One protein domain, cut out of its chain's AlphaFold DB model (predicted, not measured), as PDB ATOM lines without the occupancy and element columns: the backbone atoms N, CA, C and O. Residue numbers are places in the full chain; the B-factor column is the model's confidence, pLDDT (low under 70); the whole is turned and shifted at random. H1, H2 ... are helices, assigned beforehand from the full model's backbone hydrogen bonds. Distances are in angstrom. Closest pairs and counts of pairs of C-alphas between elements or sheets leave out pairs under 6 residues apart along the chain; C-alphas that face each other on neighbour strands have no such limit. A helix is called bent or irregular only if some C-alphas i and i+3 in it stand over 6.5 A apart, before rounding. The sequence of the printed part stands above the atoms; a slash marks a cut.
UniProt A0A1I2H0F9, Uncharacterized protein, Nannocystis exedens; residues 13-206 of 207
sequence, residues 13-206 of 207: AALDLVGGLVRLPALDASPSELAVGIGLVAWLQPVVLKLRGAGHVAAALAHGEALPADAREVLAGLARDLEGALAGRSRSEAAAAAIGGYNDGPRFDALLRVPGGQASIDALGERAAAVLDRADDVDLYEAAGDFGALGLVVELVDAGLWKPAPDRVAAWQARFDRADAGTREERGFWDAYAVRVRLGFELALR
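Overview. This is residues 13 to 206 of the 207 residues of an uncharacterized protein of Nannocystis exedens (UniProt A0A1I2H0F9). What shape do the helices make? Two helical lobes stand end to end in an elongated body: H2 to H6 with H8 make one lobe, H1, H7 and H9 to H13 the other, and H2 and H9 touch between them. In the second lobe H11 packs on H1, H7, H9 and H13, and the turn of the hairpin H12 and H13 makes the far end. What is printed, and how large is it? The printed part has 194 residues with 13 named helices, H1 to H13 along the chain, and no named strand: all helix. It is compact, with a radius of gyration of the C-alphas of 17.4 A, and spans 56 by 30 by 26 A.

Along the chain. Where do the earlier helices lie? H1 is residues 13 to 21, from C-alpha 13 at (38.429, -15.624, 12.621); H2, 31 to 44, is 19.9 A long. H3 is 46 to 52, H4 54 to 62, H5 69 to 80, H6 82 to 85, H7 93 to 99 and H8 109 to 112. And the later ones? H9, 118 to 132, is 21.1 A long, H10 is 140 to 147, H11 149 to 158, and H12, 166 to 182, is 24.6 A long. H13, 187 to 204, is 25.0 A long and ends at C-alpha 204, (25.473, -27.841, 1.348). H10 is irregular, but only just: C-alphas 142 and 145 are 6.9 A apart.

Arrangement. What does H1 touch? Among others H10, closest C-alphas Ala 14 and Gly 145, 4.6 A, at a shallow tilt of 27 degrees, the same way. What surrounds H2? H2 touches H4, closest C-alphas Leu 34 and Ala 60, 5.8 A; H4 and H5 are a hairpin, closest C-alphas Val 57 and Leu 75, 6.1 A. H2 touches H3 with residues 38 to 42 alone, Ala 42 and Leu 49 closest at 5.8 A between C-alphas, and H8 with residues 35 to 40 alone, Val 36 and Leu 112 closest at 4.7 A; H6 touches no helix but is near H3 and H5. What follows H8? H9 touches H11, closest C-alphas Ala 128 and Ala 149, 5.1 A, at a steep tilt of 40 degrees, opposite ways. H13 touches H7 with residues 196 to 203 alone, closest C-alphas Ala 98 and Arg 196, 4.5 A, and forms a hairpin with H12 at a shallow tilt of 4 degrees, closest C-alphas Gln 173 and Phe 201, 6.8 A. How are the helix backbones? Every O i to N i+4 pair is within hydrogen-bond range in H1 to H5, H9, H11 and H12, against 2 of 3 in H7, 2 of 4 in H10 and 12 of 14 in H13; H6 and H8 are too short for such a pair.

Size, cuts and confidence. How far does it reach? The two C-alphas farthest apart, of Glu 65 and Arg 184, are 58.1 A apart. Are there cuts, long links or weak places? The printed part has no cut and no long link; mean pLDDT of the printed part is 95.3, and no printed residue is under 70.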
ATOM      1  N   ALA A  13      37.752 -15.143  13.823       86.25
ATOM      2  CA  ALA A  13      38.429 -15.624  12.621       86.25
ATOM      3  C   ALA A  13      37.460 -15.880  11.448       86.25
ATOM      4  O   ALA A  13      37.764 -15.532  10.309       86.25
ATOM      5  N   ALA A  14      36.281 -16.445  11.710       86.81
ATOM      6  CA  ALA A  14      35.247 -16.707  10.720       86.81
ATOM      7  C   ALA A  14      34.586 -15.400  10.274       86.81
ATOM      8  O   ALA A  14      34.340 -15.219   9.081       86.81
ATOM      9  N   LEU A  15      34.339 -14.464  11.196       88.12
ATOM     10  CA  LEU A  15      33.821 -13.136  10.851       88.12
ATOM     11  C   LEU A  15      34.812 -12.357   9.976       88.12
ATOM     12  O   LEU A  15      34.412 -11.807   8.946       88.12
ATOM     13  N   ASP A  16      36.095 -12.372  10.335       90.19
ATOM     14  CA  ASP A  16      37.172 -11.750   9.566       90.19
ATOM     15  C   ASP A  16      37.326 -12.403   8.187       90.19
ATOM     16  O   ASP A  16      37.458 -11.705   7.176       90.19
ATOM     17  N   LEU A  17      37.244 -13.736   8.113       92.31
ATOM     18  CA  LEU A  17      37.266 -14.473   6.852       92.31
ATOM     19  C   LEU A  17      36.092 -14.069   5.953       92.31
ATOM     20  O   LEU A  17      36.302 -13.739   4.783       92.31
ATOM     21  N   VAL A  18      34.865 -14.064   6.479       89.31
ATOM     22  CA  VAL A  18      33.665 -13.683   5.719       89.31
ATOM     23  C   VAL A  18      33.780 -12.241   5.225       89.31
ATOM     24  O   VAL A  18      33.566 -11.992   4.035       89.31
ATOM     25  N   GLY A  19      34.202 -11.309   6.084       90.06
ATOM     26  CA  GLY A  19      34.483  -9.923   5.693       90.06
ATOM     27  C   GLY A  19      35.599  -9.815   4.646       90.06
ATOM     28  O   GLY A  19      35.584  -8.936   3.781       90.06
ATOM     29  N   GLY A  20      36.549 -10.750   4.660       92.94
ATOM     30  CA  GLY A  20      37.593 -10.892   3.654       92.94
ATOM     31  C   GLY A  20      37.103 -11.427   2.304       92.94
ATOM     32  O   GLY A  20      37.720 -11.102   1.286       92.94
ATOM     33  N   LEU A  21      36.019 -12.204   2.259       95.69
ATOM     34  CA  LEU A  21      35.497 -12.853   1.047       95.69
ATOM     35  C   LEU A  21      34.364 -12.073   0.369       95.69
ATOM     36  O   LEU A  21      34.295 -12.033  -0.869       95.69
ATOM     37  N   VAL A  22      33.491 -11.461   1.171       95.88
ATOM     38  CA  VAL A  22      32.329 -10.686   0.725       95.88
ATOM     39  C   VAL A  22      32.708  -9.211   0.698       95.88
ATOM     40  O   VAL A  22      32.794  -8.546   1.727       95.88
ATOM     41  N   ARG A  23      32.953  -8.686  -0.503       94.62
ATOM     42  CA  ARG A  23      33.430  -7.316  -0.702       94.62
ATOM     43  C   ARG A  23      32.537  -6.562  -1.662       94.62
ATOM     44  O   ARG A  23      31.965  -7.145  -2.580       94.62
ATOM     45  N   LEU A  24      32.490  -5.248  -1.469       96.00
ATOM     46  CA  LEU A  24      31.944  -4.359  -2.479       96.00
ATOM     47  C   LEU A  24      32.817  -4.436  -3.747       96.00
ATOM     48  O   LEU A  24      34.047  -4.469  -3.625       96.00
ATOM     49  N   PRO A  25      32.200  -4.502  -4.938       95.75
ATOM     50  CA  PRO A  25      32.916  -4.507  -6.211       95.75
ATOM     51  C   PRO A  25      33.595  -3.157  -6.467       95.75
ATOM     52  O   PRO A  25      33.323  -2.173  -5.780       95.75
ATOM     53  N   ALA A  26      34.475  -3.091  -7.466       96.62
ATOM     54  CA  ALA A  26      35.042  -1.813  -7.889       96.62
ATOM     55  C   ALA A  26      33.934  -0.874  -8.408       96.62
ATOM     56  O   ALA A  26      32.953  -1.324  -8.996       96.62
ATOM     57  N   LEU A  27      34.076   0.439  -8.197       96.25
ATOM     58  CA  LEU A  27      33.054   1.420  -8.603       96.25
ATOM     59  C   LEU A  27      32.889   1.533 -10.127       96.25
ATOM     60  O   LEU A  27      31.854   2.006 -10.586       96.25
ATOM     61  N   ASP A  28      33.900   1.126 -10.891       94.50
ATOM     62  CA  ASP A  28      33.919   1.073 -12.354       94.50
ATOM     63  C   ASP A  28      33.582  -0.321 -12.915       94.50
ATOM     64  O   ASP A  28      33.697  -0.547 -14.121       94.50
ATOM     65  N   ALA A  29      33.156  -1.253 -12.055       96.44
ATOM     66  CA  ALA A  29      32.680  -2.562 -12.472       96.44
ATOM     67  C   ALA A  29      31.432  -2.464 -13.367       96.44
ATOM     68  O   ALA A  29      30.759  -1.435 -13.459       96.44
ATOM     69  N   SER A  30      31.098  -3.572 -14.033       96.69
ATOM     70  CA  SER A  30      29.894  -3.631 -14.866       96.69
ATOM     71  C   SER A  30      28.614  -3.382 -14.041       96.69
ATOM     72  O   SER A  30      28.592  -3.683 -12.844       96.69
ATOM     73  N   PRO A  31      27.511  -2.910 -14.659       97.31
ATOM     74  CA  PRO A  31      26.255  -2.669 -13.941       97.31
ATOM     75  C   PRO A  31      25.762  -3.903 -13.174       97.31
ATOM     76  O   PRO A  31      25.351  -3.799 -12.018       97.31
ATOM     77  N   SER A  32      25.839  -5.081 -13.801       97.38
ATOM     78  CA  SER A  32      25.420  -6.347 -13.196       97.38
ATOM     79  C   SER A  32      26.307  -6.739 -12.017       97.38
ATOM     80  O   SER A  32      25.800  -7.196 -10.997       97.38
ATOM     81  N   GLU A  33      27.619  -6.523 -12.125       97.75
ATOM     82  CA  GLU A  33      28.559  -6.797 -11.037       97.75
ATOM     83  C   GLU A  33      28.340  -5.856  -9.847       97.75
ATOM     84  O   GLU A  33      28.314  -6.322  -8.708       97.75
ATOM     85  N   LEU A  34      28.102  -4.563 -10.098       98.00
ATOM     86  CA  LEU A  34      27.721  -3.598  -9.064       98.00
ATOM     87  C   LEU A  34      26.437  -4.033  -8.348       98.00
ATOM     88  O   LEU A  34      26.414  -4.096  -7.119       98.00
ATOM     89  N   ALA A  35      25.383  -4.365  -9.100       98.38
ATOM     90  CA  ALA A  35      24.100  -4.774  -8.535       98.38
ATOM     91  C   ALA A  35      24.223  -6.052  -7.688       98.38
ATOM     92  O   ALA A  35      23.832  -6.041  -6.519       98.38
ATOM     93  N   VAL A  36      24.829  -7.120  -8.224       98.44
ATOM     94  CA  VAL A  36      25.035  -8.373  -7.475       98.44
ATOM     95  C   VAL A  36      25.925  -8.148  -6.262       98.44
ATOM     96  O   VAL A  36      25.600  -8.622  -5.178       98.44
ATOM     97  N   GLY A  37      27.025  -7.409  -6.410       98.25
ATOM     98  CA  GLY A  37      27.940  -7.121  -5.311       98.25
ATOM     99  C   GLY A  37      27.262  -6.366  -4.167       98.25
ATOM    100  O   GLY A  37      27.442  -6.722  -3.006       98.25
ATOM    101  N   ILE A  38      26.413  -5.381  -4.476       98.50
ATOM    102  CA  ILE A  38      25.589  -4.693  -3.471       98.50
ATOM    103  C   ILE A  38      24.623  -5.672  -2.802       98.50
ATOM    104  O   ILE A  38      24.534  -5.674  -1.578       98.50
ATOM    105  N   GLY A  39      23.933  -6.520  -3.574       98.44
ATOM    106  CA  GLY A  39      23.022  -7.532  -3.033       98.44
ATOM    107  C   GLY A  39      23.718  -8.531  -2.102       98.44
ATOM    108  O   GLY A  39      23.210  -8.824  -1.023       98.44
ATOM    109  N   LEU A  40      24.907  -9.007  -2.481       98.44
ATOM    110  CA  LEU A  40      25.718  -9.924  -1.679       98.44
ATOM    111  C   LEU A  40      26.188  -9.276  -0.375       98.44
ATOM    112  O   LEU A  40      26.098  -9.896   0.678       98.44
ATOM    113  N   VAL A  41      26.672  -8.032  -0.422       98.00
ATOM    114  CA  VAL A  41      27.127  -7.325   0.785       98.00
ATOM    115  C   VAL A  41      25.935  -6.940   1.665       98.00
ATOM    116  O   VAL A  41      26.039  -7.052   2.879       98.00
ATOM    117  N   ALA A  42      24.787  -6.550   1.096       98.00
ATOM    118  CA  ALA A  42      23.564  -6.299   1.865       98.00
ATOM    119  C   ALA A  42      23.154  -7.519   2.697       98.00
ATOM    120  O   ALA A  42      22.812  -7.379   3.866       98.00
ATOM    121  N   TRP A  43      23.223  -8.699   2.086       97.88
ATOM    122  CA  TRP A  43      22.814  -9.953   2.700       97.88
ATOM    123  C   TRP A  43      23.859 -10.496   3.678       97.88
ATOM    124  O   TRP A  43      23.534 -10.791   4.821       97.88
ATOM    125  N   LEU A  44      25.121 -10.595   3.263       96.38
ATOM    126  CA  LEU A  44      26.144 -11.363   3.984       96.38
ATOM    127  C   LEU A  44      27.088 -10.479   4.817       96.38
ATOM    128  O   LEU A  44      27.885 -10.987   5.602       96.38
ATOM    129  N   GLN A  45      27.044  -9.157   4.635       94.69
ATOM    130  CA  GLN A  45      27.865  -8.167   5.347       94.69
ATOM    131  C   GLN A  45      27.113  -6.819   5.506       94.69
ATOM    132  O   GLN A  45      27.640  -5.764   5.122       94.69
ATOM    133  N   PRO A  46      25.883  -6.790   6.067       94.00
ATOM    134  CA  PRO A  46      25.026  -5.595   6.057       94.00
ATOM    135  C   PRO A  46      25.693  -4.357   6.678       94.00
ATOM    136  O   PRO A  46      25.512  -3.237   6.202       94.00
ATOM    137  N   VAL A  47      26.534  -4.545   7.703       92.44
ATOM    138  CA  VAL A  47      27.297  -3.457   8.340       92.44
ATOM    139  C   VAL A  47      28.281  -2.805   7.362       92.44
ATOM    140  O   VAL A  47      28.411  -1.579   7.347       92.44
ATOM    141  N   VAL A  48      28.945  -3.587   6.506       93.75
ATOM    142  CA  VAL A  48      29.864  -3.055   5.485       93.75
ATOM    143  C   VAL A  48      29.099  -2.201   4.484       93.75
ATOM    144  O   VAL A  48      29.543  -1.091   4.172       93.75
ATOM    145  N   LEU A  49      27.932  -2.666   4.022       95.69
ATOM    146  CA  LEU A  49      27.111  -1.876   3.108       95.69
ATOM    147  C   LEU A  49      26.613  -0.593   3.783       95.69
ATOM    148  O   LEU A  49      26.739   0.474   3.191       95.69
ATOM    149  N   LYS A  50      26.146  -0.656   5.036       94.31
ATOM    150  CA  LYS A  50      25.710   0.530   5.792       94.31
ATOM    151  C   LYS A  50      26.805   1.601   5.875       94.31
ATOM    152  O   LYS A  50      26.523   2.784   5.712       94.31
ATOM    153  N   LEU A  51      28.053   1.196   6.113       93.44
ATOM    154  CA  LEU A  51      29.167   2.124   6.335       93.44
ATOM    155  C   LEU A  51      29.850   2.601   5.044       93.44
ATOM    156  O   LEU A  51      30.423   3.689   5.028       93.44
ATOM    157  N   ARG A  52      29.857   1.785   3.982       93.81
ATOM    158  CA  ARG A  52      30.683   2.017   2.774       93.81
ATOM    159  C   ARG A  52      29.916   1.887   1.452       93.81
ATOM    160  O   ARG A  52      30.481   2.082   0.376       93.81
ATOM    161  N   GLY A  53      28.629   1.563   1.512       94.50
ATOM    162  CA  GLY A  53      27.804   1.209   0.360       94.50
ATOM    163  C   GLY A  53      27.221   2.378  -0.420       94.50
ATOM    164  O   GLY A  53      26.936   2.212  -1.600       94.50
ATOM    165  N   ALA A  54      27.079   3.562   0.186       95.38
ATOM    166  CA  ALA A  54      26.369   4.688  -0.433       95.38
ATOM    167  C   ALA A  54      26.916   5.059  -1.828       95.38
ATOM    168  O   ALA A  54      26.144   5.244  -2.768       95.38
ATOM    169  N   GLY A  55      28.245   5.089  -1.989       96.75
ATOM    170  CA  GLY A  55      28.882   5.349  -3.284       96.75
ATOM    171  C   GLY A  55      28.614   4.259  -4.330       96.75
ATOM    172  O   GLY A  55      28.402   4.576  -5.495       96.75
ATOM    173  N   HIS A  56      28.547   2.993  -3.911       98.00
ATOM    174  CA  HIS A  56      28.264   1.864  -4.800       98.00
ATOM    175  C   HIS A  56      26.802   1.873  -5.251       98.00
ATOM    176  O   HIS A  56      26.527   1.685  -6.432       98.00
ATOM    177  N   VAL A  57      25.869   2.167  -4.341       97.50
ATOM    178  CA  VAL A  57      24.444   2.315  -4.676       97.50
ATOM    179  C   VAL A  57      24.240   3.460  -5.672       97.50
ATOM    180  O   VAL A  57      23.533   3.290  -6.664       97.50
ATOM    181  N   ALA A  58      24.903   4.602  -5.462       97.12
ATOM    182  CA  ALA A  58      24.853   5.722  -6.399       97.12
ATOM    183  C   ALA A  58      25.446   5.365  -7.775       97.12
ATOM    184  O   ALA A  58      24.840   5.688  -8.797       97.12
ATOM    185  N   ALA A  59      26.588   4.668  -7.811       97.25
ATOM    186  CA  ALA A  59      27.203   4.202  -9.054       97.25
ATOM    187  C   ALA A  59      26.284   3.230  -9.815       97.25
ATOM    188  O   ALA A  59      26.049   3.413 -11.006       97.25
ATOM    189  N   ALA A  60      25.677   2.264  -9.120       96.88
ATOM    190  CA  ALA A  60      24.731   1.327  -9.715       96.88
ATOM    191  C   ALA A  60      23.501   2.042 -10.308       96.88
ATOM    192  O   ALA A  60      23.093   1.748 -11.431       96.88
ATOM    193  N   LEU A  61      22.943   3.031  -9.599       96.44
ATOM    194  CA  LEU A  61      21.819   3.840 -10.089       96.44
ATOM    195  C   LEU A  61      22.175   4.682 -11.323       96.44
ATOM    196  O   LEU A  61      21.315   4.890 -12.180       96.44
ATOM    197  N   ALA A  62      23.424   5.136 -11.445       96.69
ATOM    198  CA  ALA A  62      23.875   5.927 -12.590       96.69
ATOM    199  C   ALA A  62      23.838   5.147 -13.918       96.69
ATOM    200  O   ALA A  62      23.751   5.759 -14.981       96.69
ATOM    201  N   HIS A  63      23.840   3.810 -13.874       92.38
ATOM    202  CA  HIS A  63      23.706   2.971 -15.068       92.38
ATOM    203  C   HIS A  63      22.283   2.925 -15.644       92.38
ATOM    204  O   HIS A  63      22.099   2.449 -16.767       92.38
ATOM    205  N   GLY A  64      21.286   3.449 -14.920       89.50
ATOM    206  CA  GLY A  64      19.923   3.624 -15.419       89.50
ATOM    207  C   GLY A  64      19.345   2.344 -16.029       89.50
ATOM    208  O   GLY A  64      19.414   1.273 -15.432       89.50
ATOM    209  N   GLU A  65      18.798   2.452 -17.241       93.19
ATOM    210  CA  GLU A  65      18.102   1.368 -17.957       93.19
ATOM    211  C   GLU A  65      18.972   0.139 -18.297       93.19
ATOM    212  O   GLU A  65      18.444  -0.855 -18.788       93.19
ATOM    213  N   ALA A  66      20.285   0.160 -18.030       94.00
ATOM    214  CA  ALA A  66      21.121  -1.038 -18.139       94.00
ATOM    215  C   ALA A  66      20.762  -2.115 -17.094       94.00
ATOM    216  O   ALA A  66      21.153  -3.272 -17.252       94.00
ATOM    217  N   LEU A  67      20.030  -1.744 -16.037       96.94
ATOM    218  CA  LEU A  67      19.546  -2.656 -15.007       96.94
ATOM    219  C   LEU A  67      18.033  -2.913 -15.125       96.94
ATOM    220  O   LEU A  67      17.265  -1.994 -15.442       96.94
ATOM    221  N   PRO A  68      17.579  -4.137 -14.788       97.75
ATOM    222  CA  PRO A  68      16.161  -4.450 -14.628       97.75
ATOM    223  C   PRO A  68      15.421  -3.457 -13.714       97.75
ATOM    224  O   PRO A  68      16.000  -2.873 -12.796       97.75
ATOM    225  N   ALA A  69      14.133  -3.225 -13.984       97.69
ATOM    226  CA  ALA A  69      13.335  -2.225 -13.267       97.69
ATOM    227  C   ALA A  69      13.210  -2.517 -11.761       97.69
ATOM    228  O   ALA A  69      13.322  -1.602 -10.950       97.69
ATOM    229  N   ASP A  70      13.051  -3.786 -11.398       98.00
ATOM    230  CA  ASP A  70      13.021  -4.278 -10.020       98.00
ATOM    231  C   ASP A  70      14.360  -4.063  -9.299       98.00
ATOM    232  O   ASP A  70      14.391  -3.569  -8.173       98.00
ATOM    233  N   ALA A  71      15.486  -4.343  -9.962       98.25
ATOM    234  CA  ALA A  71      16.813  -4.064  -9.415       98.25
ATOM    235  C   ALA A  71      17.004  -2.562  -9.147       98.25
ATOM    236  O   ALA A  71      17.490  -2.162  -8.086       98.25
ATOM    237  N   ARG A  72      16.567  -1.709 -10.082       98.19
ATOM    238  CA  ARG A  72      16.597  -0.250  -9.903       98.19
ATOM    239  C   ARG A  72      15.710   0.219  -8.760       98.19
ATOM    240  O   ARG A  72      16.110   1.127  -8.037       98.19
ATOM    241  N   GLU A  73      14.537  -0.379  -8.586       98.19
ATOM    242  CA  GLU A  73      13.635  -0.056  -7.481       98.19
ATOM    243  C   GLU A  73      14.285  -0.364  -6.127       98.19
ATOM    244  O   GLU A  73      14.285   0.492  -5.238       98.19
ATOM    245  N   VAL A  74      14.928  -1.530  -5.997       98.25
ATOM    246  CA  VAL A  74      15.688  -1.883  -4.789       98.25
ATOM    247  C   VAL A  74      16.822  -0.886  -4.543       98.25
ATOM    248  O   VAL A  74      16.947  -0.362  -3.436       98.25
ATOM    249  N   LEU A  75      17.621  -0.566  -5.566       98.44
ATOM    250  CA  LEU A  75      18.716   0.404  -5.444       98.44
ATOM    251  C   LEU A  75      18.210   1.800  -5.053       98.44
ATOM    252  O   LEU A  75      18.817   2.466  -4.217       98.44
ATOM    253  N   ALA A  76      17.075   2.237  -5.602       98.06
ATOM    254  CA  ALA A  76      16.447   3.504  -5.240       98.06
ATOM    255  C   ALA A  76      15.895   3.488  -3.803       98.06
ATOM    256  O   ALA A  76      15.883   4.518  -3.130       98.06
ATOM    257  N   GLY A  77      15.440   2.332  -3.311       97.81
ATOM    258  CA  GLY A  77      15.110   2.118  -1.900       97.81
ATOM    259  C   GLY A  77      16.333   2.280  -0.999       97.81
ATOM    260  O   GLY A  77      16.318   3.122  -0.103       97.81
ATOM    261  N   LEU A  78      17.412   1.554  -1.305       97.50
ATOM    262  CA  LEU A  78      18.688   1.621  -0.580       97.50
ATOM    263  C   LEU A  78      19.276   3.041  -0.564       97.50
ATOM    264  O   LEU A  78      19.825   3.467   0.446       97.50
ATOM    265  N   ALA A  79      19.146   3.794  -1.659       97.50
ATOM    266  CA  ALA A  79      19.627   5.173  -1.735       97.50
ATOM    267  C   ALA A  79      18.823   6.149  -0.861       97.50
ATOM    268  O   ALA A  79      19.374   7.146  -0.396       97.50
ATOM    269  N   ARG A  80      17.523   5.893  -0.659       97.44
ATOM    270  CA  ARG A  80      16.651   6.743   0.166       97.44
ATOM    271  C   ARG A  80      16.828   6.481   1.654       97.44
ATOM    272  O   ARG A  80      16.864   7.432   2.426       97.44
ATOM    273  N   ASP A  81      16.900   5.211   2.037       96.50
ATOM    274  CA  ASP A  81      17.008   4.791   3.430       96.50
ATOM    275  C   ASP A  81      17.808   3.490   3.531       96.50
ATOM    276  O   ASP A  81      17.261   2.388   3.579       96.50
ATOM    277  N   LEU A  82      19.134   3.629   3.534       93.75
ATOM    278  CA  LEU A  82      20.045   2.492   3.603       93.75
ATOM    279  C   LEU A  82      19.921   1.742   4.933       93.75
ATOM    280  O   LEU A  82      20.029   0.523   4.968       93.75
ATOM    281  N   GLU A  83      19.712   2.462   6.034       92.81
ATOM    282  CA  GLU A  83      19.633   1.855   7.360       92.81
ATOM    283  C   GLU A  83      18.339   1.062   7.533       92.81
ATOM    284  O   GLU A  83      18.396  -0.105   7.923       92.81
ATOM    285  N   GLY A  84      17.195   1.653   7.184       94.25
ATOM    286  CA  GLY A  84      15.908   0.968   7.235       94.25
ATOM    287  C   GLY A  84      15.845  -0.212   6.269       94.25
ATOM    288  O   GLY A  84      15.371  -1.285   6.643       94.25
ATOM    289  N   ALA A  85      16.398  -0.066   5.060       94.62
ATOM    290  CA  ALA A  85      16.448  -1.153   4.086       94.62
ATOM    291  C   ALA A  85      17.294  -2.349   4.553       94.62
ATOM    292  O   ALA A  85      17.048  -3.455   4.083       94.62
ATOM    293  N   LEU A  86      18.251  -2.157   5.470       95.56
ATOM    294  CA  LEU A  86      19.138  -3.207   5.990       95.56
ATOM    295  C   LEU A  86      18.720  -3.773   7.355       95.56
ATOM    296  O   LEU A  86      19.435  -4.606   7.907       95.56
ATOM    297  N   ALA A  87      17.574  -3.362   7.902       91.56
ATOM    298  CA  ALA A  87      17.101  -3.836   9.206       91.56
ATOM    299  C   ALA A  87      16.569  -5.287   9.194       91.56
ATOM    300  O   ALA A  87      16.402  -5.894  10.252       91.56
ATOM    301  N   GLY A  88      16.262  -5.827   8.011       91.00
ATOM    302  CA  GLY A  88      15.730  -7.179   7.840       91.00
ATOM    303  C   GLY A  88      16.783  -8.283   7.967       91.00
ATOM    304  O   GLY A  88      17.980  -8.043   7.859       91.00
ATOM    305  N   ARG A  89      16.295  -9.511   8.146       94.38
ATOM    306  CA  ARG A  89      17.060 -10.763   8.138       94.38
ATOM    307  C   ARG A  89      16.439 -11.709   7.124       94.38
ATOM    308  O   ARG A  89      15.232 -11.619   6.886       94.38
ATOM    309  N   SER A  90      17.236 -12.568   6.507       95.25
ATOM    310  CA  SER A  90      16.756 -13.428   5.416       95.25
ATOM    311  C   SER A  90      17.192 -14.882   5.512       95.25
ATOM    312  O   SER A  90      16.659 -15.707   4.768       95.25
ATOM    313  N   ARG A  91      18.106 -15.206   6.431       95.12
ATOM    314  CA  ARG A  91      18.541 -16.577   6.683       95.12
ATOM    315  C   ARG A  91      17.354 -17.471   7.052       95.12
ATOM    316  O   ARG A  91      16.523 -17.113   7.889       95.12
ATOM    317  N   SER A  92      17.276 -18.648   6.434       95.25
ATOM    318  CA  SER A  92      16.273 -19.656   6.789       95.25
ATOM    319  C   SER A  92      16.534 -20.237   8.180       95.25
ATOM    320  O   SER A  92      17.660 -20.217   8.675       95.25
ATOM    321  N   GLU A  93      15.514 -20.821   8.815       94.81
ATOM    322  CA  GLU A  93      15.678 -21.474  10.126       94.81
ATOM    323  C   GLU A  93      16.743 -22.581  10.092       94.81
ATOM    324  O   GLU A  93      17.526 -22.731  11.029       94.81
ATOM    325  N   ALA A  94      16.810 -23.331   8.987       94.25
ATOM    326  CA  ALA A  94      17.785 -24.398   8.810       94.25
ATOM    327  C   ALA A  94      19.216 -23.850   8.700       94.25
ATOM    328  O   ALA A  94      20.112 -24.344   9.383       94.25
ATOM    329  N   ALA A  95      19.425 -22.803   7.895       95.12
ATOM    330  CA  ALA A  95      20.721 -22.141   7.798       95.12
ATOM    331  C   ALA A  95      21.109 -21.459   9.122       95.12
ATOM    332  O   ALA A  95      22.264 -21.542   9.528       95.12
ATOM    333  N   ALA A  96      20.158 -20.857   9.844       94.25
ATOM    334  CA  ALA A  96      20.398 -20.232  11.147       94.25
ATOM    335  C   ALA A  96      20.891 -21.239  12.191       94.25
ATOM    336  O   ALA A  96      21.826 -20.937  12.926       94.25
ATOM    337  N   ALA A  97      20.342 -22.457  12.203       93.56
ATOM    338  CA  ALA A  97      20.781 -23.513  13.114       93.56
ATOM    339  C   ALA A  97      22.247 -23.947  12.906       93.56
ATOM    340  O   ALA A  97      22.884 -24.417  13.849       93.56
ATOM    341  N   ALA A  98      22.788 -23.801  11.691       94.56
ATOM    342  CA  ALA A  98      24.191 -24.095  11.397       94.56
ATOM    343  C   ALA A  98      25.093 -22.854  11.547       94.56
ATOM    344  O   ALA A  98      26.174 -22.924  12.127       94.56
ATOM    345  N   ILE A  99      24.664 -21.708  11.016       93.69
ATOM    346  CA  ILE A  99      25.508 -20.520  10.815       93.69
ATOM    347  C   ILE A  99      25.488 -19.561  12.011       93.69
ATOM    348  O   ILE A  99      26.488 -18.880  12.249       93.69
ATOM    349  N   GLY A 100      24.397 -19.530  12.778       91.62
ATOM    350  CA  GLY A 100      24.148 -18.570  13.858       91.62
ATOM    351  C   GLY A 100      23.420 -17.315  13.395       91.62
ATOM    352  O   GLY A 100      22.774 -17.327  12.348       91.62
ATOM    353  N   GLY A 101      23.489 -16.232  14.175       87.19
ATOM    354  CA  GLY A 101      22.768 -14.974  13.930       87.19
ATOM    355  C   GLY A 101      23.595 -13.829  13.330       87.19
ATOM    356  O   GLY A 101      23.029 -12.801  12.951       87.19
ATOM    357  N   TYR A 102      24.918 -13.970  13.233       87.75
ATOM    358  CA  TYR A 102      25.790 -12.948  12.642       87.75
ATOM    359  C   TYR A 102      25.669 -12.892  11.118       87.75
ATOM    360  O   TYR A 102      25.310 -13.880  10.477       87.75
ATOM    361  N   ASN A 103      26.020 -11.743  10.527       89.62
ATOM    362  CA  ASN A 103      26.099 -11.573   9.070       89.62
ATOM    363  C   ASN A 103      24.808 -11.986   8.330       89.62
ATOM    364  O   ASN A 103      24.869 -12.608   7.276       89.62
ATOM    365  N   ASP A 104      23.648 -11.689   8.923       93.88
ATOM    366  CA  ASP A 104      22.312 -11.995   8.396       93.88
ATOM    367  C   ASP A 104      21.573 -10.693   8.091       93.88
ATOM    368  O   ASP A 104      20.901 -10.115   8.944       93.88
ATOM    369  N   GLY A 105      21.787 -10.175   6.889       96.38
ATOM    370  CA  GLY A 105      21.050  -9.042   6.351       96.38
ATOM    371  C   GLY A 105      19.881  -9.481   5.467       96.38
ATOM    372  O   GLY A 105      19.629 -10.674   5.270       96.38
ATOM    373  N   PRO A 106      19.151  -8.521   4.884       97.50
ATOM    374  CA  PRO A 106      18.088  -8.826   3.943       97.50
ATOM    375  C   PRO A 106      18.660  -9.276   2.595       97.50
ATOM    376  O   PRO A 106      19.634  -8.715   2.086       97.50
ATOM    377  N   ARG A 107      18.000 -10.260   1.983       97.56
ATOM    378  CA  ARG A 107      18.320 -10.751   0.643       97.56
ATOM    379  C   ARG A 107      17.445 -10.058  -0.394       97.56
ATOM    380  O   ARG A 107      16.218 -10.132  -0.338       97.56
ATOM    381  N   PHE A 108      18.081  -9.419  -1.369       98.19
ATOM    382  CA  PHE A 108      17.396  -8.754  -2.474       98.19
ATOM    383  C   PHE A 108      17.542  -9.562  -3.765       98.19
ATOM    384  O   PHE A 108      18.479  -9.353  -4.534       98.19
ATOM    385  N   ASP A 109      16.600 -10.471  -4.031       98.00
ATOM    386  CA  ASP A 109      16.677 -11.377  -5.192       98.00
ATOM    387  C   ASP A 109      16.746 -10.633  -6.535       98.00
ATOM    388  O   ASP A 109      17.457 -11.071  -7.438       98.00
ATOM    389  N   ALA A 110      16.096  -9.469  -6.639       98.19
ATOM    390  CA  ALA A 110      16.167  -8.604  -7.819       98.19
ATOM    391  C   ALA A 110      17.599  -8.128  -8.134       98.19
ATOM    392  O   ALA A 110      17.938  -7.936  -9.296       98.19
ATOM    393  N   LEU A 111      18.456  -7.964  -7.117       98.50
ATOM    394  CA  LEU A 111      19.867  -7.611  -7.305       98.50
ATOM    395  C   LEU A 111      20.730  -8.836  -7.607       98.50
ATOM    396  O   LEU A 111      21.628  -8.765  -8.439       98.50
ATOM    397  N   LEU A 112      20.456  -9.958  -6.941       98.50
ATOM    398  CA  LEU A 112      21.258 -11.181  -7.054       98.50
ATOM    399  C   LEU A 112      21.028 -11.927  -8.375       98.50
ATOM    400  O   LEU A 112      21.884 -12.697  -8.799       98.50
ATOM    401  N   ARG A 113      19.881 -11.701  -9.028       97.88
ATOM    402  CA  ARG A 113      19.467 -12.399 -10.256       97.88
ATOM    403  C   ARG A 113      19.458 -11.509 -11.499       97.88
ATOM    404  O   ARG A 113      18.837 -11.861 -12.501       97.88
ATOM    405  N   VAL A 114      20.149 -10.366 -11.461       97.62
ATOM    406  CA  VAL A 114      20.302  -9.523 -12.655       97.62
ATOM    407  C   VAL A 114      21.015 -10.290 -13.783       97.62
ATOM    408  O   VAL A 114      21.958 -11.048 -13.525       97.62
ATOM    409  N   PRO A 115      20.620 -10.089 -15.054       96.81
ATOM    410  CA  PRO A 115      21.305 -10.699 -16.188       96.81
ATOM    411  C   PRO A 115      22.807 -10.381 -16.197       96.81
ATOM    412  O   PRO A 115      23.211  -9.238 -15.988       96.81
ATOM    413  N   GLY A 116      23.643 -11.394 -16.435       94.25
ATOM    414  CA  GLY A 116      25.106 -11.261 -16.420       94.25
ATOM    415  C   GLY A 116      25.746 -11.242 -15.024       94.25
ATOM    416  O   GLY A 116      26.967 -11.199 -14.931       94.25
ATOM    417  N   GLY A 117      24.953 -11.312 -13.950       94.75
ATOM    418  CA  GLY A 117      25.440 -11.278 -12.568       94.75
ATOM    419  C   GLY A 117      25.955 -12.611 -12.007       94.75
ATOM    420  O   GLY A 117      26.693 -12.613 -11.023       94.75
ATOM    421  N   GLN A 118      25.613 -13.744 -12.635       97.62
ATOM    422  CA  GLN A 118      25.947 -15.085 -12.126       97.62
ATOM    423  C   GLN A 118      27.456 -15.281 -11.915       97.62
ATOM    424  O   GLN A 118      27.856 -15.878 -10.923       97.62
ATOM    425  N   ALA A 119      28.303 -14.706 -12.776       96.94
ATOM    426  CA  ALA A 119      29.756 -14.813 -12.642       96.94
ATOM    427  C   ALA A 119      30.278 -14.271 -11.295       96.94
ATOM    428  O   ALA A 119      31.236 -14.811 -10.744       96.94
ATOM    429  N   SER A 120      29.640 -13.239 -10.731       97.62
ATOM    430  CA  SER A 120      30.002 -12.696  -9.416       97.62
ATOM    431  C   SER A 120      29.598 -13.629  -8.273       97.62
ATOM    432  O   SER A 120      30.334 -13.742  -7.290       97.62
ATOM    433  N   ILE A 121      28.459 -14.318  -8.414       98.25
ATOM    434  CA  ILE A 121      28.018 -15.357  -7.476       98.25
ATOM    435  C   ILE A 121      28.967 -16.554  -7.533       98.25
ATOM    436  O   ILE A 121      29.487 -16.967  -6.496       98.25
ATOM    437  N   ASP A 122      29.246 -17.059  -8.736       98.38
ATOM    438  CA  ASP A 122      30.151 -18.187  -8.956       98.38
ATOM    439  C   ASP A 122      31.538 -17.879  -8.391       98.38
ATOM    440  O   ASP A 122      32.122 -18.698  -7.690       98.38
ATOM    441  N   ALA A 123      32.041 -16.662  -8.609       97.94
ATOM    442  CA  ALA A 123      33.320 -16.239  -8.062       97.94
ATOM    443  C   ALA A 123      33.328 -16.208  -6.525       97.94
ATOM    444  O   ALA A 123      34.356 -16.522  -5.927       97.94
ATOM    445  N   LEU A 124      32.233 -15.812  -5.863       98.38
ATOM    446  CA  LEU A 124      32.142 -15.883  -4.400       98.38
ATOM    447  C   LEU A 124      32.108 -17.339  -3.921       98.38
ATOM    448  O   LEU A 124      32.882 -17.690  -3.029       98.38
ATOM    449  N   GLY A 125      31.262 -18.168  -4.538       98.31
ATOM    450  CA  GLY A 125      31.159 -19.594  -4.239       98.31
ATOM    451  C   GLY A 125      32.508 -20.297  -4.376       98.31
ATOM    452  O   GLY A 125      32.961 -20.950  -3.440       98.31
ATOM    453  N   GLU A 126      33.225 -20.064  -5.478       98.38
ATOM    454  CA  GLU A 126      34.548 -20.644  -5.711       98.38
ATOM    455  C   GLU A 126      35.619 -20.128  -4.745       98.38
ATOM    456  O   GLU A 126      36.480 -20.900  -4.324       98.38
ATOM    457  N   ARG A 127      35.579 -18.853  -4.330       98.25
ATOM    458  CA  ARG A 127      36.505 -18.352  -3.300       98.25
ATOM    459  C   ARG A 127      36.257 -19.006  -1.943       98.25
ATOM    460  O   ARG A 127      37.226 -19.363  -1.278       98.25
ATOM    461  N   ALA A 128      34.995 -19.169  -1.542       98.19
ATOM    462  CA  ALA A 128      34.640 -19.872  -0.308       98.19
ATOM    463  C   ALA A 128      35.056 -21.351  -0.382       98.19
ATOM    464  O   ALA A 128      35.716 -21.867   0.516       98.19
ATOM    465  N   ALA A 129      34.772 -22.006  -1.506       98.38
ATOM    466  CA  ALA A 129      35.163 -23.382  -1.771       98.38
ATOM    467  C   ALA A 129      36.692 -23.575  -1.736       98.38
ATOM    468  O   ALA A 129      37.186 -24.529  -1.142       98.38
ATOM    469  N   ALA A 130      37.462 -22.633  -2.289       98.31
ATOM    470  CA  ALA A 130      38.923 -22.660  -2.258       98.31
ATOM    471  C   ALA A 130      39.519 -22.450  -0.853       98.31
ATOM    472  O   ALA A 130      40.682 -22.791  -0.636       98.31
ATOM    473  N   VAL A 131      38.774 -21.858   0.087       97.75
ATOM    474  CA  VAL A 131      39.157 -21.813   1.510       97.75
ATOM    475  C   VAL A 131      38.962 -23.195   2.128       97.75
ATOM    476  O   VAL A 131      39.901 -23.753   2.683       97.75
ATOM    477  N   LEU A 132      37.793 -23.805   1.930       97.81
ATOM    478  CA  LEU A 132      37.491 -25.148   2.441       97.81
ATOM    479  C   LEU A 132      38.414 -26.233   1.858       97.81
ATOM    480  O   LEU A 132      38.781 -27.188   2.547       97.81
ATOM    481  N   ASP A 133      38.838 -26.080   0.602       97.88
ATOM    482  CA  ASP A 133      39.797 -26.975  -0.055       97.88
ATOM    483  C   ASP A 133      41.163 -27.008   0.634       97.88
ATOM    484  O   ASP A 133      41.839 -28.037   0.567       97.88
ATOM    485  N   ARG A 134      41.569 -25.896   1.257       95.50
ATOM    486  CA  ARG A 134      42.884 -25.727   1.889       95.50
ATOM    487  C   ARG A 134      42.840 -25.677   3.413       95.50
ATOM    488  O   ARG A 134      43.895 -25.451   3.994       95.50
ATOM    489  N   ALA A 135      41.661 -25.841   4.013       94.06
ATOM    490  CA  ALA A 135      41.504 -25.820   5.460       94.06
ATOM    491  C   ALA A 135      42.492 -26.790   6.122       94.06
ATOM    492  O   ALA A 135      42.821 -27.839   5.547       94.06
ATOM    493  N   ASP A 136      42.965 -26.431   7.312       89.31
ATOM    494  CA  ASP A 136      43.798 -27.320   8.114       89.31
ATOM    495  C   ASP A 136      43.017 -28.592   8.497       89.31
ATOM    496  O   ASP A 136      41.780 -28.612   8.526       89.31
ATOM    497  N   ASP A 137      43.736 -29.693   8.708       91.25
ATOM    498  CA  ASP A 137      43.151 -30.996   9.021       91.25
ATOM    499  C   ASP A 137      43.780 -31.698  10.230       91.25
ATOM    500  O   ASP A 137      43.505 -32.877  10.472       91.25
ATOM    501  N   VAL A 138      44.578 -30.955  11.004       90.62
ATOM    502  CA  VAL A 138      45.240 -31.397  12.230       90.62
ATOM    503  C   VAL A 138      44.320 -31.211  13.430       90.62
ATOM    504  O   VAL A 138      44.053 -32.187  14.133       90.62
ATOM    505  N   ASP A 139      43.821 -29.996  13.663       91.69
ATOM    506  CA  ASP A 139      42.897 -29.697  14.758       91.69
ATOM    507  C   ASP A 139      41.934 -28.537  14.444       91.69
ATOM    508  O   ASP A 139      42.083 -27.797  13.472       91.69
ATOM    509  N   LEU A 140      40.887 -28.415  15.260       91.56
ATOM    510  CA  LEU A 140      39.834 -27.423  15.081       91.56
ATOM    511  C   LEU A 140      40.236 -26.023  15.553       91.56
ATOM    512  O   LEU A 140      39.592 -25.067  15.127       91.56
ATOM    513  N   TYR A 141      41.283 -25.868  16.370       89.19
ATOM    514  CA  TYR A 141      41.747 -24.538  16.776       89.19
ATOM    515  C   TYR A 141      42.268 -23.761  15.569       89.19
ATOM    516  O   TYR A 141      41.934 -22.588  15.407       89.19
ATOM    517  N   GLU A 142      43.021 -24.435  14.702       87.75
ATOM    518  CA  GLU A 142      43.536 -23.852  13.462       87.75
ATOM    519  C   GLU A 142      42.474 -23.861  12.350       87.75
ATOM    520  O   GLU A 142      42.321 -22.889  11.608       87.75
ATOM    521  N   ALA A 143      41.679 -24.931  12.243       90.88
ATOM    522  CA  ALA A 143      40.780 -25.111  11.103       90.88
ATOM    523  C   ALA A 143      39.445 -24.344  11.195       90.88
ATOM    524  O   ALA A 143      38.828 -24.060  10.163       90.88
ATOM    525  N   ALA A 144      38.951 -24.014  12.396       89.56
ATOM    526  CA  ALA A 144      37.597 -23.470  12.568       89.56
ATOM    527  C   ALA A 144      37.373 -22.118  11.872       89.56
ATOM    528  O   ALA A 144      36.251 -21.825  11.455       89.56
ATOM    529  N   GLY A 145      38.423 -21.304  11.726       89.56
ATOM    530  CA  GLY A 145      38.355 -20.063  10.952       89.56
ATOM    531  C   GLY A 145      38.003 -20.338   9.489       89.56
ATOM    532  O   GLY A 145      37.033 -19.786   8.974       89.56
ATOM    533  N   ASP A 146      38.724 -21.263   8.850       94.00
ATOM    534  CA  ASP A 146      38.503 -21.651   7.452       94.00
ATOM    535  C   ASP A 146      37.136 -22.314   7.239       94.00
ATOM    536  O   ASP A 146      36.460 -22.042   6.242       94.00
ATOM    537  N   PHE A 147      36.670 -23.124   8.196       94.00
ATOM    538  CA  PHE A 147      35.329 -23.712   8.144       94.00
ATOM    539  C   PHE A 147      34.199 -22.681   8.269       94.00
ATOM    540  O   PHE A 147      33.071 -22.977   7.871       94.00
ATOM    541  N   GLY A 148      34.489 -21.439   8.668       93.19
ATOM    542  CA  GLY A 148      33.569 -20.314   8.499       93.19
ATOM    543  C   GLY A 148      33.109 -20.135   7.043       93.19
ATOM    544  O   GLY A 148      31.950 -19.803   6.801       93.19
ATOM    545  N   ALA A 149      33.945 -20.455   6.044       96.75
ATOM    546  CA  ALA A 149      33.554 -20.396   4.630       96.75
ATOM    547  C   ALA A 149      32.386 -21.334   4.272       96.75
ATOM    548  O   ALA A 149      31.677 -21.075   3.296       96.75
ATOM    549  N   LEU A 150      32.135 -22.385   5.064       97.56
ATOM    550  CA  LEU A 150      30.976 -23.260   4.881       97.56
ATOM    551  C   LEU A 150      29.662 -22.493   5.051       97.56
ATOM    552  O   LEU A 150      28.707 -22.776   4.335       97.56
ATOM    553  N   GLY A 151      29.618 -21.480   5.924       96.56
ATOM    554  CA  GLY A 151      28.433 -20.638   6.090       96.56
ATOM    555  C   GLY A 151      28.041 -19.923   4.794       96.56
ATOM    556  O   GLY A 151      26.871 -19.918   4.424       96.56
ATOM    557  N   LEU A 152      29.020 -19.414   4.039       97.19
ATOM    558  CA  LEU A 152      28.775 -18.788   2.735       97.19
ATOM    559  C   LEU A 152      28.251 -19.795   1.712       97.19
ATOM    560  O   LEU A 152      27.340 -19.484   0.951       97.19
ATOM    561  N   VAL A 153      28.813 -21.007   1.700       98.12
ATOM    562  CA  VAL A 153      28.337 -22.085   0.824       98.12
ATOM    563  C   VAL A 153      26.883 -22.431   1.139       98.12
ATOM    564  O   VAL A 153      26.074 -22.518   0.218       98.12
ATOM    565  N   VAL A 154      26.540 -22.585   2.419       98.00
ATOM    566  CA  VAL A 154      25.175 -22.898   2.862       98.00
ATOM    567  C   VAL A 154      24.195 -21.805   2.448       98.00
ATOM    568  O   VAL A 154      23.172 -22.130   1.858       98.00
ATOM    569  N   GLU A 155      24.512 -20.530   2.683       97.50
ATOM    570  CA  GLU A 155      23.665 -19.399   2.273       97.50
ATOM    571  C   GLU A 155      23.390 -19.420   0.762       97.50
ATOM    572  O   GLU A 155      22.241 -19.331   0.322       97.50
ATOM    573  N   LEU A 156      24.435 -19.594  -0.056       97.81
ATOM    574  CA  LEU A 156      24.297 -19.610  -1.512       97.81
ATOM    575  C   LEU A 156      23.505 -20.825  -2.025       97.81
ATOM    576  O   LEU A 156      22.741 -20.679  -2.986       97.81
ATOM    577  N   VAL A 157      23.665 -21.994  -1.397       97.75
ATOM    578  CA  VAL A 157      22.903 -23.213  -1.718       97.75
ATOM    579  C   VAL A 157      21.439 -23.060  -1.317       97.75
ATOM    580  O   VAL A 157      20.558 -23.320  -2.134       97.75
ATOM    581  N   ASP A 158      21.166 -22.579  -0.103       96.44
ATOM    582  CA  ASP A 158      19.808 -22.375   0.418       96.44
ATOM    583  C   ASP A 158      19.023 -21.350  -0.420       96.44
ATOM    584  O   ASP A 158      17.827 -21.502  -0.671       96.44
ATOM    585  N   ALA A 159      19.710 -20.334  -0.954       96.19
ATOM    586  CA  ALA A 159      19.130 -19.367  -1.885       96.19
ATOM    587  C   ALA A 159      18.994 -19.877  -3.338       96.19
ATOM    588  O   ALA A 159      18.405 -19.188  -4.183       96.19
ATOM    589  N   GLY A 160      19.539 -21.057  -3.651       96.81
ATOM    590  CA  GLY A 160      19.560 -21.632  -4.997       96.81
ATOM    591  C   GLY A 160      20.392 -20.820  -5.994       96.81
ATOM    592  O   GLY A 160      20.043 -20.756  -7.171       96.81
ATOM    593  N   LEU A 161      21.445 -20.144  -5.522       97.19
ATOM    594  CA  LEU A 161      22.281 -19.245  -6.329       97.19
ATOM    595  C   LEU A 161      23.604 -19.888  -6.759       97.19
ATOM    596  O   LEU A 161      24.196 -19.470  -7.753       97.19
ATOM    597  N   TRP A 162      24.068 -20.896  -6.023       97.62
ATOM    598  CA  TRP A 162      25.292 -21.626  -6.332       97.62
ATOM    599  C   TRP A 162      25.209 -23.056  -5.798       97.62
ATOM    600  O   TRP A 162      24.532 -23.311  -4.803       97.62
ATOM    601  N   LYS A 163      25.899 -23.991  -6.455       96.25
ATOM    602  CA  LYS A 163      25.891 -25.411  -6.096       96.25
ATOM    603  C   LYS A 163      27.315 -25.973  -6.117       96.25
ATOM    604  O   LYS A 163      27.898 -26.050  -7.199       96.25
ATOM    605  N   PRO A 164      27.867 -26.410  -4.971       97.25
ATOM    606  CA  PRO A 164      29.138 -27.118  -4.960       97.25
ATOM    607  C   PRO A 164      28.990 -28.516  -5.576       97.25
ATOM    608  O   PRO A 164      27.923 -29.134  -5.538       97.25
ATOM    609  N   ALA A 165      30.090 -29.054  -6.104       96.94
ATOM    610  CA  ALA A 165      30.144 -30.457  -6.503       96.94
ATOM    611  C   ALA A 165      30.048 -31.367  -5.255       96.94
ATOM    612  O   ALA A 165      30.825 -31.157  -4.319       96.94
ATOM    613  N   PRO A 166      29.174 -32.396  -5.236       96.62
ATOM    614  CA  PRO A 166      28.999 -33.268  -4.067       96.62
ATOM    615  C   PRO A 166      30.297 -33.919  -3.577       96.62
ATOM    616  O   PRO A 166      30.561 -33.942  -2.378       96.62
ATOM    617  N   ASP A 167      31.154 -34.362  -4.502       97.81
ATOM    618  CA  ASP A 167      32.447 -34.972  -4.165       97.81
ATOM    619  C   ASP A 167      33.394 -33.988  -3.458       97.81
ATOM    620  O   ASP A 167      34.184 -34.382  -2.600       97.81
ATOM    621  N   ARG A 168      33.295 -32.689  -3.775       97.88
ATOM    622  CA  ARG A 168      34.079 -31.634  -3.117       97.88
ATOM    623  C   ARG A 168      33.580 -31.405  -1.689       97.88
ATOM    624  O   ARG A 168      34.395 -31.326  -0.775       97.88
ATOM    625  N   VAL A 169      32.258 -31.409  -1.481       98.31
ATOM    626  CA  VAL A 169      31.654 -31.332  -0.136       98.31
ATOM    627  C   VAL A 169      32.063 -32.532   0.718       98.31
ATOM    628  O   VAL A 169      32.475 -32.353   1.863       98.31
ATOM    629  N   ALA A 170      32.039 -33.741   0.153       98.00
ATOM    630  CA  ALA A 170      32.496 -34.946   0.844       98.00
ATOM    631  C   ALA A 170      33.979 -34.857   1.248       98.00
ATOM    632  O   ALA A 170      34.351 -35.270   2.348       98.00
ATOM    633  N   ALA A 171      34.832 -34.277   0.395       98.19
ATOM    634  CA  ALA A 171      36.239 -34.053   0.718       98.19
ATOM    635  C   ALA A 171      36.425 -33.053   1.875       98.19
ATOM    636  O   ALA A 171      37.253 -33.294   2.758       98.19
ATOM    637  N   TRP A 172      35.647 -31.966   1.909       98.38
ATOM    638  CA  TRP A 172      35.652 -31.006   3.022       98.38
ATOM    639  C   TRP A 172      35.178 -31.635   4.327       98.38
ATOM    640  O   TRP A 172      35.800 -31.427   5.365       98.38
ATOM    641  N   GLN A 173      34.121 -32.444   4.273       98.31
ATOM    642  CA  GLN A 173      33.610 -33.152   5.441       98.31
ATOM    643  C   GLN A 173      34.642 -34.139   5.992       98.31
ATOM    644  O   GLN A 173      34.952 -34.107   7.178       98.31
ATOM    645  N   ALA A 174      35.258 -34.952   5.129       97.88
ATOM    646  CA  ALA A 174      36.301 -35.884   5.549       97.88
ATOM    647  C   ALA A 174      37.510 -35.169   6.168       97.88
ATOM    648  O   ALA A 174      38.193 -35.729   7.024       97.88
ATOM    649  N   ARG A 175      37.811 -33.949   5.709       97.56
ATOM    650  CA  ARG A 175      38.842 -33.095   6.297       97.56
ATOM    651  C   ARG A 175      38.446 -32.604   7.686       97.56
ATOM    652  O   ARG A 175      39.227 -32.762   8.618       97.56
ATOM    653  N   PHE A 176      37.236 -32.069   7.820       97.56
ATOM    654  CA  PHE A 176      36.690 -31.646   9.104       97.56
ATOM    655  C   PHE A 176      36.728 -32.784  10.129       97.56
ATOM    656  O   PHE A 176      37.198 -32.588  11.244       97.56
ATOM    657  N   ASP A 177      36.316 -33.991   9.737       97.69
ATOM    658  CA  ASP A 177      36.316 -35.151  10.631       97.69
ATOM    659  C   ASP A 177      37.732 -35.531  11.109       97.69
ATOM    660  O   ASP A 177      37.888 -36.015  12.231       97.69
ATOM    661  N   ARG A 178      38.780 -35.288  10.304       97.75
ATOM    662  CA  ARG A 178      40.176 -35.468  10.745       97.75
ATOM    663  C   ARG A 178      40.586 -34.421  11.780       97.75
ATOM    664  O   ARG A 178      41.101 -34.813  12.827       97.75
ATOM    665  N   ALA A 179      40.291 -33.144  11.531       96.25
ATOM    666  CA  ALA A 179      40.563 -32.061  12.479       96.25
ATOM    667  C   ALA A 179      39.806 -32.262  13.807       96.25
ATOM    668  O   ALA A 179      40.372 -32.133  14.895       96.25
ATOM    669  N   ASP A 180      38.534 -32.664  13.737       96.38
ATOM    670  CA  ASP A 180      37.719 -32.991  14.909       96.38
ATOM    671  C   ASP A 180      38.335 -34.148  15.709       96.38
ATOM    672  O   ASP A 180      38.504 -34.042  16.924       96.38
ATOM    673  N   ALA A 181      38.768 -35.224  15.043       96.12
ATOM    674  CA  ALA A 181      39.412 -36.361  15.705       96.12
ATOM    675  C   ALA A 181      40.788 -36.023  16.319       96.12
ATOM    676  O   ALA A 181      41.204 -36.651  17.302       96.12
ATOM    677  N   GLY A 182      41.505 -35.059  15.736       94.88
ATOM    678  CA  GLY A 182      42.788 -34.566  16.233       94.88
ATOM    679  C   GLY A 182      42.664 -33.649  17.452       94.88
ATOM    680  O   GLY A 182      43.553 -33.642  18.305       94.88
ATOM    681  N   THR A 183      41.529 -32.966  17.607       94.56
ATOM    682  CA  THR A 183      41.276 -32.015  18.699       94.56
ATOM    683  C   THR A 183      41.033 -32.733  20.031       94.56
ATOM    684  O   THR A 183      40.101 -33.529  20.163       94.56
ATOM    685  N   ARG A 184      41.856 -32.463  21.054       92.81
ATOM    686  CA  ARG A 184      41.802 -33.163  22.360       92.81
ATOM    687  C   ARG A 184      41.297 -32.310  23.519       92.81
ATOM    688  O   ARG A 184      40.720 -32.858  24.456       92.81
ATOM    689  N   GLU A 185      41.532 -31.008  23.466       90.94
ATOM    690  CA  GLU A 185      41.174 -30.062  24.525       90.94
ATOM    691  C   GLU A 185      39.807 -29.426  24.249       90.94
ATOM    692  O   GLU A 185      39.274 -29.566  23.154       90.94
ATOM    693  N   GLU A 186      39.192 -28.830  25.276       87.38
ATOM    694  CA  GLU A 186      37.900 -28.114  25.207       87.38
ATOM    695  C   GLU A 186      36.772 -28.859  24.469       87.38
ATOM    696  O   GLU A 186      35.913 -28.262  23.823       87.38
ATOM    697  N   ARG A 187      36.734 -30.192  24.597       90.56
ATOM    698  CA  ARG A 187      35.811 -31.042  23.829       90.56
ATOM    699  C   ARG A 187      34.345 -30.643  23.927       90.56
ATOM    700  O   ARG A 187      33.659 -30.715  22.924       90.56
ATOM    701  N   GLY A 188      33.873 -30.167  25.081       88.31
ATOM    702  CA  GLY A 188      32.481 -29.718  25.212       88.31
ATOM    703  C   GLY A 188      32.119 -28.569  24.262       88.31
ATOM    704  O   GLY A 188      31.023 -28.563  23.711       88.31
ATOM    705  N   PHE A 189      33.051 -27.643  24.031       88.50
ATOM    706  CA  PHE A 189      32.883 -26.562  23.062       88.50
ATOM    707  C   PHE A 189      32.947 -27.104  21.626       88.50
ATOM    708  O   PHE A 189      32.042 -26.875  20.821       88.50
ATOM    709  N   TRP A 190      33.978 -27.896  21.316       91.50
ATOM    710  CA  TRP A 190      34.179 -28.427  19.966       91.50
ATOM    711  C   TRP A 190      33.102 -29.415  19.522       91.50
ATOM    712  O   TRP A 190      32.742 -29.423  18.351       91.50
ATOM    713  N   ASP A 191      32.527 -30.192  20.437       93.00
ATOM    714  CA  ASP A 191      31.410 -31.089  20.144       93.00
ATOM    715  C   ASP A 191      30.174 -30.289  19.702       93.00
ATOM    716  O   ASP A 191      29.516 -30.647  18.722       93.00
ATOM    717  N   ALA A 192      29.883 -29.167  20.374       91.00
ATOM    718  CA  ALA A 192      28.787 -28.276  19.996       91.00
ATOM    719  C   ALA A 192      29.041 -27.610  18.633       91.00
ATOM    720  O   ALA A 192      28.148 -27.574  17.782       91.00
ATOM    721  N   TYR A 193      30.265 -27.139  18.386       91.94
ATOM    722  CA  TYR A 193      30.674 -26.610  17.083       91.94
ATOM    723  C   TYR A 193      30.554 -27.665  15.969       91.94
ATOM    724  O   TYR A 193      29.971 -27.398  14.917       91.94
ATOM    725  N   ALA A 194      31.012 -28.893  16.216       94.31
ATOM    726  CA  ALA A 194      31.000 -29.971  15.234       94.31
ATOM    727  C   ALA A 194      29.590 -30.396  14.815       94.31
ATOM    728  O   ALA A 194      29.373 -30.728  13.648       94.31
ATOM    729  N   VAL A 195      28.608 -30.348  15.721       94.69
ATOM    730  CA  VAL A 195      27.194 -30.561  15.364       94.69
ATOM    731  C   VAL A 195      26.737 -29.538  14.320       94.69
ATOM    732  O   VAL A 195      26.133 -29.912  13.316       94.69
ATOM    733  N   ARG A 196      27.072 -28.259  14.511       93.94
ATOM    734  CA  ARG A 196      26.684 -27.166  13.604       93.94
ATOM    735  C   ARG A 196      27.384 -27.272  12.247       93.94
ATOM    736  O   ARG A 196      26.739 -27.113  11.213       93.94
ATOM    737  N   VAL A 197      28.673 -27.615  12.233       95.38
ATOM    738  CA  VAL A 197      29.424 -27.854  10.989       95.38
ATOM    739  C   VAL A 197      28.827 -29.019  10.195       95.38
ATOM    740  O   VAL A 197      28.626 -28.901   8.988       95.38
ATOM    741  N   ARG A 198      28.480 -30.128  10.864       96.75
ATOM    742  CA  ARG A 198      27.838 -31.285  10.218       96.75
ATOM    743  C   ARG A 198      26.481 -30.923   9.616       96.75
ATOM    744  O   ARG A 198      26.232 -31.280   8.468       96.75
ATOM    745  N   LEU A 199      25.663 -30.138  10.322       96.38
ATOM    746  CA  LEU A 199      24.435 -29.565   9.756       96.38
ATOM    747  C   LEU A 199      24.732 -28.699   8.521       96.38
ATOM    748  O   LEU A 199      24.034 -28.799   7.515       96.38
ATOM    749  N   GLY A 200      25.794 -27.891   8.560       97.06
ATOM    750  CA  GLY A 200      26.251 -27.111   7.410       97.06
ATOM    751  C   GLY A 200      26.577 -27.980   6.189       97.06
ATOM    752  O   GLY A 200      26.135 -27.674   5.083       97.06
ATOM    753  N   PHE A 201      27.280 -29.102   6.373       98.00
ATOM    754  CA  PHE A 201      27.561 -30.039   5.280       98.00
ATOM    755  C   PHE A 201      26.297 -30.709   4.738       98.00
ATOM    756  O   PHE A 201      26.145 -30.824   3.521       98.00
ATOM    757  N   GLU A 202      25.363 -31.099   5.609       97.44
ATOM    758  CA  GLU A 202      24.070 -31.635   5.177       97.44
ATOM    759  C   GLU A 202      23.312 -30.635   4.302       97.44
ATOM    760  O   GLU A 202      22.770 -31.018   3.269       97.44
ATOM    761  N   LEU A 203      23.290 -29.356   4.689       97.06
ATOM    762  CA  LEU A 203      22.646 -28.290   3.920       97.06
ATOM    763  C   LEU A 203      23.351 -28.041   2.584       97.06
ATOM    764  O   LEU A 203      22.679 -27.938   1.560       97.06
ATOM    765  N   ALA A 204      24.686 -28.024   2.567       96.69
ATOM    766  CA  ALA A 204      25.473 -27.841   1.348       96.69
ATOM    767  C   ALA A 204      25.230 -28.942   0.293       96.69
ATOM    768  O   ALA A 204      25.458 -28.717  -0.896       96.69
ATOM    769  N   LEU A 205      24.739 -30.116   0.708       94.50
ATOM    770  CA  LEU A 205      24.382 -31.230  -0.174       94.50
ATOM    771  C   LEU A 205      22.937 -31.187  -0.706       94.50
ATOM    772  O   LEU A 205      22.616 -31.972  -1.596       94.50
ATOM    773  N   ARG A 206      22.053 -30.301  -0.216       86.25
ATOM    774  CA  ARG A 206      20.607 -30.286  -0.565       86.25
ATOM    775  C   ARG A 206      20.261 -29.716  -1.948       86.25
ATOM    776  O   ARG A 206      19.087 -29.490  -2.235       86.25
TER     777      ARG A 206